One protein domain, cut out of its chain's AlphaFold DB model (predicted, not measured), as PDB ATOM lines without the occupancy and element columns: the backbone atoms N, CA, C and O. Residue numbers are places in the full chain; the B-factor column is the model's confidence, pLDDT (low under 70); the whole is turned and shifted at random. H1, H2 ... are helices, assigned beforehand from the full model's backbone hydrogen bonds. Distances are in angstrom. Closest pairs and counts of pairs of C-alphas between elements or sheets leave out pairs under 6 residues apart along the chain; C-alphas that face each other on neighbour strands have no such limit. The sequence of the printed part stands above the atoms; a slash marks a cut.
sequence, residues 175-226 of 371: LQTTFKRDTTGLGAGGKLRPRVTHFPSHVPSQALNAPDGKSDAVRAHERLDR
ATOM      1  N   LEU A 175     161.979  -4.386 -44.189       84.25
ATOM      2  CA  LEU A 175     160.794  -4.021 -43.402       84.25
ATOM      3  C   LEU A 175     160.846  -4.772 -42.080       84.25
ATOM      4  O   LEU A 175     160.931  -5.996 -42.054       84.25
ATOM      5  N   GLN A 176     160.825  -4.020 -40.979       80.19
ATOM      6  CA  GLN A 176     160.643  -4.612 -39.665       80.19
ATOM      7  C   GLN A 176     159.217  -5.151 -39.607       80.19
ATOM      8  O   GLN A 176     158.258  -4.384 -39.651       80.19
ATOM      9  N   THR A 177     159.087  -6.470 -39.543       80.12
ATOM     10  CA  THR A 177     157.801  -7.135 -39.371       80.12
ATOM     11  C   THR A 177     157.638  -7.560 -37.913       80.12
ATOM     12  O   THR A 177     158.589  -7.945 -37.229       80.12
ATOM     13  N   THR A 178     156.421  -7.443 -37.392       78.69
ATOM     14  CA  THR A 178     156.020  -7.989 -36.090       78.69
ATOM     15  C   THR A 178     155.197  -9.238 -36.343       78.69
ATOM     16  O   THR A 178     154.131  -9.154 -36.954       78.69
ATOM     17  N   PHE A 179     155.660 -10.396 -35.874       76.81
ATOM     18  CA  PHE A 179     154.854 -11.609 -35.951       76.81
ATOM     19  C   PHE A 179     153.858 -11.646 -34.794       76.81
ATOM     20  O   PHE A 179     154.254 -11.666 -33.624       76.81
ATOM     21  N   LYS A 180     152.570 -11.670 -35.130       81.94
ATOM     22  CA  LYS A 180     151.492 -11.846 -34.163       81.94
ATOM     23  C   LYS A 180     151.387 -13.318 -33.771       81.94
ATOM     24  O   LYS A 180     151.285 -14.176 -34.639       81.94
ATOM     25  N   ARG A 181     151.450 -13.606 -32.470       76.31
ATOM     26  CA  ARG A 181     151.399 -14.983 -31.931       76.31
ATOM     27  C   ARG A 181     150.099 -15.297 -31.207       76.31
ATOM     28  O   ARG A 181     149.801 -16.458 -30.954       76.31
ATOM     29  N   ASP A 182     149.376 -14.260 -30.831       79.56
ATOM     30  CA  ASP A 182     148.156 -14.310 -30.055       79.56
ATOM     31  C   ASP A 182     146.927 -14.409 -30.961       79.56
ATOM     32  O   ASP A 182     146.898 -13.895 -32.080       79.56
ATOM     33  N   THR A 183     145.891 -15.059 -30.443       84.81
ATOM     34  CA  THR A 183     144.580 -15.177 -31.092       84.81
ATOM     35  C   THR A 183     143.677 -13.973 -30.819       84.81
ATOM     36  O   THR A 183     142.529 -13.972 -31.253       84.81
ATOM     37  N   THR A 184     144.157 -12.956 -30.093       85.12
ATOM     38  CA  THR A 184     143.346 -11.774 -29.762       85.12
ATOM     39  C   THR A 184     143.103 -10.904 -30.999       85.12
ATOM     40  O   THR A 184     143.714 -11.118 -32.045       85.12
ATOM     41  N   GLY A 185     142.215  -9.911 -30.925       85.25
ATOM     42  CA  GLY A 185     142.021  -8.937 -32.006       85.25
ATOM     43  C   GLY A 185     143.293  -8.126 -32.297       85.25
ATOM     44  O   GLY A 185     144.176  -7.985 -31.451       85.25
ATOM     45  N   LEU A 186     143.462  -7.615 -33.520       80.62
ATOM     46  CA  LEU A 186     144.523  -6.631 -33.780       80.62
ATOM     47  C   LEU A 186     144.247  -5.386 -32.923       80.62
ATOM     48  O   LEU A 186     143.135  -4.877 -32.930       80.62
ATOM     49  N   GLY A 187     145.239  -4.941 -32.149       79.50
ATOM     50  CA  GLY A 187     145.089  -3.817 -31.214       79.50
ATOM     51  C   GLY A 187     144.565  -4.177 -29.817       79.50
ATOM     52  O   GLY A 187     144.585  -3.315 -28.947       79.50
ATOM     53  N   ALA A 188     144.159  -5.430 -29.567       78.38
ATOM     54  CA  ALA A 188     143.689  -5.875 -28.247       78.38
ATOM     55  C   ALA A 188     144.832  -6.229 -27.270       78.38
ATOM     56  O   ALA A 188     144.613  -6.338 -26.066       78.38
ATOM     57  N   GLY A 189     146.055  -6.405 -27.780       69.06
ATOM     58  CA  GLY A 189     147.258  -6.686 -26.998       69.06
ATOM     59  C   GLY A 189     148.237  -5.510 -26.970       69.06
ATOM     60  O   GLY A 189     148.238  -4.656 -27.859       69.06
ATOM     61  N   GLY A 190     149.109  -5.485 -25.957       72.69
ATOM     62  CA  GLY A 190     150.218  -4.529 -25.871       72.69
ATOM     63  C   GLY A 190     151.177  -4.605 -27.070       72.69
ATOM     64  O   GLY A 190     151.112  -5.522 -27.889       72.69
ATOM     65  N   LYS A 191     152.094  -3.632 -27.178       71.19
ATOM     66  CA  LYS A 191     153.023  -3.502 -28.317       71.19
ATOM     67  C   LYS A 191     153.763  -4.824 -28.588       71.19
ATOM     68  O   LYS A 191     154.605  -5.248 -27.796       71.19
ATOM     69  N   LEU A 192     153.467  -5.454 -29.727       70.81
ATOM     70  CA  LEU A 192     154.163  -6.657 -30.183       70.81
ATOM     71  C   LEU A 192     155.619  -6.316 -30.508       70.81
ATOM     72  O   LEU A 192     155.910  -5.293 -31.129       70.81
ATOM     73  N   ARG A 193     156.554  -7.180 -30.101       68.75
ATOM     74  CA  ARG A 193     157.981  -6.962 -30.369       68.75
ATOM     75  C   ARG A 193     158.279  -7.269 -31.847       68.75
ATOM     76  O   ARG A 193     158.024  -8.401 -32.270       68.75
ATOM     77  N   PRO A 194     158.823  -6.318 -32.630       63.84
ATOM     78  CA  PRO A 194     159.230  -6.576 -34.009       63.84
ATOM     79  C   PRO A 194     160.329  -7.636 -34.039       63.84
ATOM     80  O   PRO A 194     161.269  -7.598 -33.244       63.84
ATOM     81  N   ARG A 195     160.193  -8.613 -34.936       63.84
ATOM     82  CA  ARG A 195     161.148  -9.708 -35.098       63.84
ATOM     83  C   ARG A 195     161.241 -10.085 -36.565       63.84
ATOM     84  O   ARG A 195     160.244 -10.439 -37.178       63.84
ATOM     85  N   VAL A 196     162.463 -10.091 -37.087       59.78
ATOM     86  CA  VAL A 196     162.755 -10.584 -38.434       59.78
ATOM     87  C   VAL A 196     162.473 -12.092 -38.480       59.78
ATOM     88  O   VAL A 196     163.091 -12.867 -37.751       59.78
ATOM     89  N   THR A 197     161.514 -12.500 -39.311       61.06
ATOM     90  CA  THR A 197     161.019 -13.880 -39.451       61.06
ATOM     91  C   THR A 197     161.761 -14.657 -40.542       61.06
ATOM     92  O   THR A 197     161.126 -15.264 -41.401       61.06
ATOM     93  N   HIS A 198     163.095 -14.637 -40.565       65.00
ATOM     94  CA  HIS A 198     163.803 -15.625 -41.381       65.00
ATOM     95  C   HIS A 198     163.850 -16.928 -40.579       65.00
ATOM     96  O   HIS A 198     164.592 -17.067 -39.607       65.00
ATOM     97  N   PHE A 199     162.981 -17.868 -40.932       66.31
ATOM     98  CA  PHE A 199     163.144 -19.244 -40.484       66.31
ATOM     99  C   PHE A 199     164.369 -19.818 -41.203       66.31
ATOM    100  O   PHE A 199     164.568 -19.499 -42.381       66.31
ATOM    101  N   PRO A 200     165.204 -20.631 -40.536       67.00
ATOM    102  CA  PRO A 200     166.268 -21.340 -41.231       67.00
ATOM    103  C   PRO A 200     165.646 -22.131 -42.382       67.00
ATOM    104  O   PRO A 200     164.605 -22.766 -42.203       67.00
ATOM    105  N   SER A 201     166.255 -22.086 -43.562       67.19
ATOM    106  CA  SER A 201     165.847 -22.951 -44.666       67.19
ATOM    107  C   SER A 201     165.977 -24.410 -44.230       67.19
ATOM    108  O   SER A 201     166.988 -24.786 -43.636       67.19
ATOM    109  N   HIS A 202     164.966 -25.234 -44.510       70.81
ATOM    110  CA  HIS A 202     165.020 -26.662 -44.214       70.81
ATOM    111  C   HIS A 202     166.060 -27.331 -45.117       70.81
ATOM    112  O   HIS A 202     165.776 -27.660 -46.267       70.81
ATOM    113  N   VAL A 203     167.272 -27.520 -44.602       79.19
ATOM    114  CA  VAL A 203     168.312 -28.263 -45.310       79.19
ATOM    115  C   VAL A 203     168.225 -29.730 -44.870       79.19
ATOM    116  O   VAL A 203     168.483 -30.022 -43.701       79.19
ATOM    117  N   PRO A 204     167.863 -30.672 -45.760       75.38
ATOM    118  CA  PRO A 204     167.682 -32.074 -45.380       75.38
ATOM    119  C   PRO A 204     168.979 -32.720 -44.869       75.38
ATOM    120  O   PRO A 204     168.931 -33.513 -43.933       75.38
ATOM    121  N   SER A 205     170.148 -32.316 -45.378       79.31
ATOM    122  CA  SER A 205     171.439 -32.803 -44.869       79.31
ATOM    123  C   SER A 205     171.700 -32.417 -43.408       79.31
ATOM    124  O   SER A 205     172.333 -33.175 -42.679       79.31
ATOM    125  N   GLN A 206     171.166 -31.289 -42.928       80.12
ATOM    126  CA  GLN A 206     171.282 -30.909 -41.516       80.12
ATOM    127  C   GLN A 206     170.470 -31.829 -40.604       80.12
ATOM    128  O   GLN A 206     170.887 -32.085 -39.481       80.12
ATOM    129  N   ALA A 207     169.320 -32.326 -41.070       80.88
ATOM    130  CA  ALA A 207     168.538 -33.299 -40.313       80.88
ATOM    131  C   ALA A 207     169.278 -34.638 -40.202       80.88
ATOM    132  O   ALA A 207     169.288 -35.227 -39.128       80.88
ATOM    133  N   LEU A 208     169.937 -35.073 -41.282       80.44
ATOM    134  CA  LEU A 208     170.708 -36.322 -41.312       80.44
ATOM    135  C   LEU A 208     171.932 -36.291 -40.388       80.44
ATOM    136  O   LEU A 208     172.239 -37.291 -39.751       80.44
ATOM    137  N   ASN A 209     172.606 -35.143 -40.289       81.62
ATOM    138  CA  ASN A 209     173.805 -34.989 -39.460       81.62
ATOM    139  C   ASN A 209     173.494 -34.677 -37.983       81.62
ATOM    140  O   ASN A 209     174.398 -34.671 -37.151       81.62
ATOM    141  N   ALA A 210     172.239 -34.365 -37.645       85.06
ATOM    142  CA  ALA A 210     171.851 -34.040 -36.279       85.06
ATOM    143  C   ALA A 210     171.553 -35.316 -35.470       85.06
ATOM    144  O   ALA A 210     170.847 -36.193 -35.966       85.06
ATOM    145  N   PRO A 211     171.964 -35.390 -34.188       82.62
ATOM    146  CA  PRO A 211     171.708 -36.560 -33.340       82.62
ATOM    147  C   PRO A 211     170.208 -36.846 -33.157       82.62
ATOM    148  O   PRO A 211     169.799 -37.993 -33.021       82.62
ATOM    149  N   ASP A 212     169.379 -35.799 -33.208       83.75
ATOM    150  CA  ASP A 212     167.927 -35.900 -33.033       83.75
ATOM    151  C   ASP A 212     167.174 -36.178 -34.348       83.75
ATOM    152  O   ASP A 212     165.944 -36.240 -34.343       83.75
ATOM    153  N   GLY A 213     167.869 -36.237 -35.493       85.69
ATOM    154  CA  GLY A 213     167.244 -36.344 -36.819       85.69
ATOM    155  C   GLY A 213     166.465 -35.095 -37.263       85.69
ATOM    156  O   GLY A 213     165.669 -35.155 -38.199       85.69
ATOM    157  N   LYS A 214     166.634 -33.960 -36.570       85.06
ATOM    158  CA  LYS A 214     165.878 -32.718 -36.801       85.06
ATOM    159  C   LYS A 214     166.779 -31.629 -37.369       85.06
ATOM    160  O   LYS A 214     167.809 -31.304 -36.771       85.06
ATOM    161  N   SER A 215     166.349 -31.018 -38.473       86.38
ATOM    162  CA  SER A 215     167.004 -29.826 -39.019       86.38
ATOM    163  C   SER A 215     166.820 -28.620 -38.094       86.38
ATOM    164  O   SER A 215     165.887 -28.552 -37.285       86.38
ATOM    165  N   ASP A 216     167.691 -27.623 -38.231       82.25
ATOM    166  CA  ASP A 216     167.606 -26.402 -37.426       82.25
ATOM    167  C   ASP A 216     166.328 -25.605 -37.681       82.25
ATOM    168  O   ASP A 216     165.819 -24.957 -36.766       82.25
ATOM    169  N   ALA A 217     165.759 -25.718 -38.883       80.31
ATOM    170  CA  ALA A 217     164.449 -25.177 -39.224       80.31
ATOM    171  C   ALA A 217     163.341 -25.782 -38.346       80.31
ATOM    172  O   ALA A 217     162.566 -25.051 -37.727       80.31
ATOM    173  N   VAL A 218     163.321 -27.114 -38.221       82.25
ATOM    174  CA  VAL A 218     162.362 -27.843 -37.375       82.25
ATOM    175  C   VAL A 218     162.578 -27.490 -35.906       82.25
ATOM    176  O   VAL A 218     161.631 -27.165 -35.195       82.25
ATOM    177  N   ARG A 219     163.835 -27.447 -35.452       85.38
ATOM    178  CA  ARG A 219     164.174 -27.061 -34.074       85.38
ATOM    179  C   ARG A 219     163.807 -25.601 -33.773       85.38
ATOM    180  O   ARG A 219     163.493 -25.263 -32.633       85.38
ATOM    181  N   ALA A 220     163.868 -24.712 -34.763       80.44
ATOM    182  CA  ALA A 220     163.410 -23.332 -34.637       80.44
ATOM    183  C   ALA A 220     161.881 -23.257 -34.538       80.44
ATOM    184  O   ALA A 220     161.381 -22.533 -33.681       80.44
ATOM    185  N   HIS A 221     161.152 -24.039 -35.340       78.19
ATOM    186  CA  HIS A 221     159.692 -24.136 -35.265       78.19
ATOM    187  C   HIS A 221     159.233 -24.676 -33.902       78.19
ATOM    188  O   HIS A 221     158.459 -24.021 -33.212       78.19
ATOM    189  N   GLU A 222     159.818 -25.782 -33.431       81.75
ATOM    190  CA  GLU A 222     159.507 -26.352 -32.112       81.75
ATOM    191  C   GLU A 222     159.778 -25.363 -30.965       81.75
ATOM    192  O   GLU A 222     159.017 -25.289 -29.999       81.75
ATOM    193  N   ARG A 223     160.856 -24.568 -31.055       78.25
ATOM    194  CA  ARG A 223     161.153 -23.513 -30.070       78.25
ATOM    195  C   ARG A 223     160.089 -22.418 -30.048       78.25
ATOM    196  O   ARG A 223     159.852 -21.831 -28.993       78.25
ATOM    197  N   LEU A 224     159.477 -22.123 -31.190       70.25
ATOM    198  CA  LEU A 224     158.397 -21.146 -31.287       70.25
ATOM    199  C   LEU A 224     157.081 -21.721 -30.757       70.25
ATOM    200  O   LEU A 224     156.391 -21.029 -30.009       70.25
ATOM    201  N   ASP A 225     156.794 -22.990 -31.047       68.44
ATOM    202  CA  ASP A 225     155.586 -23.678 -30.583       68.44
ATOM    203  C   ASP A 225     155.569 -23.904 -29.070       68.44
ATOM    204  O   ASP A 225     154.527 -23.749 -28.437       68.44
ATOM    205  N   ARG A 226     156.715 -24.191 -28.436       68.94
ATOM    206  CA  ARG A 226     156.775 -24.299 -26.962       68.94
ATOM    207  C   ARG A 226     156.391 -22.996 -26.261       68.94
ATOM    208  O   ARG A 226     155.831 -23.035 -25.171       68.94
TER     209      ARG A 226
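Overview. This is residues 175 to 226 of the 371 residues of a protein of Ectocarpus siliculosus (UniProt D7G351). This piece has little regular structure: a long unnamed stretch, residues 175 to 203, makes a wide loop at one end, then runs across to a small helix, H1, at the other end, from which H2 folds back toward the loop. Residues 183 to 188 stick out. The printed part has 52 residues, 17 of them in two named helices, H1 then H2, with no named strand; its class is all helix. It is only just loose, close to extended, with a radius of gyration of the C-alphas of 14.7 A, and flat, spanning 43 by 24 by 12 A.

Along the chain. The printed part begins at C-alpha 175, (160.794, -4.021, -43.402). H1, residues 204 to 209, begins at C-alpha 204, (167.682, -32.074, -45.380). H2, residues 216 to 226, is 15.2 A long and ends at C-alpha 226, (156.775, -24.299, -26.962).

Arrangement. H1 and H2 are close but not clearly touching; their closest C-alphas, of Gln 206 and Asp 216, are 7.1 A apart. Their lines are about perpendicular, at 89 degrees. In both helices every O i to N i+4 pair is within hydrogen-bond range.

Size, cuts and confidence. The farthest C-alphas, of Ala 188 and Asn 209, are 43.4 A apart. The printed part has no cut, and H1 to H2 is a short link. pLDDT is under 70 at residues 189, 193 to 201 and 225 to 226.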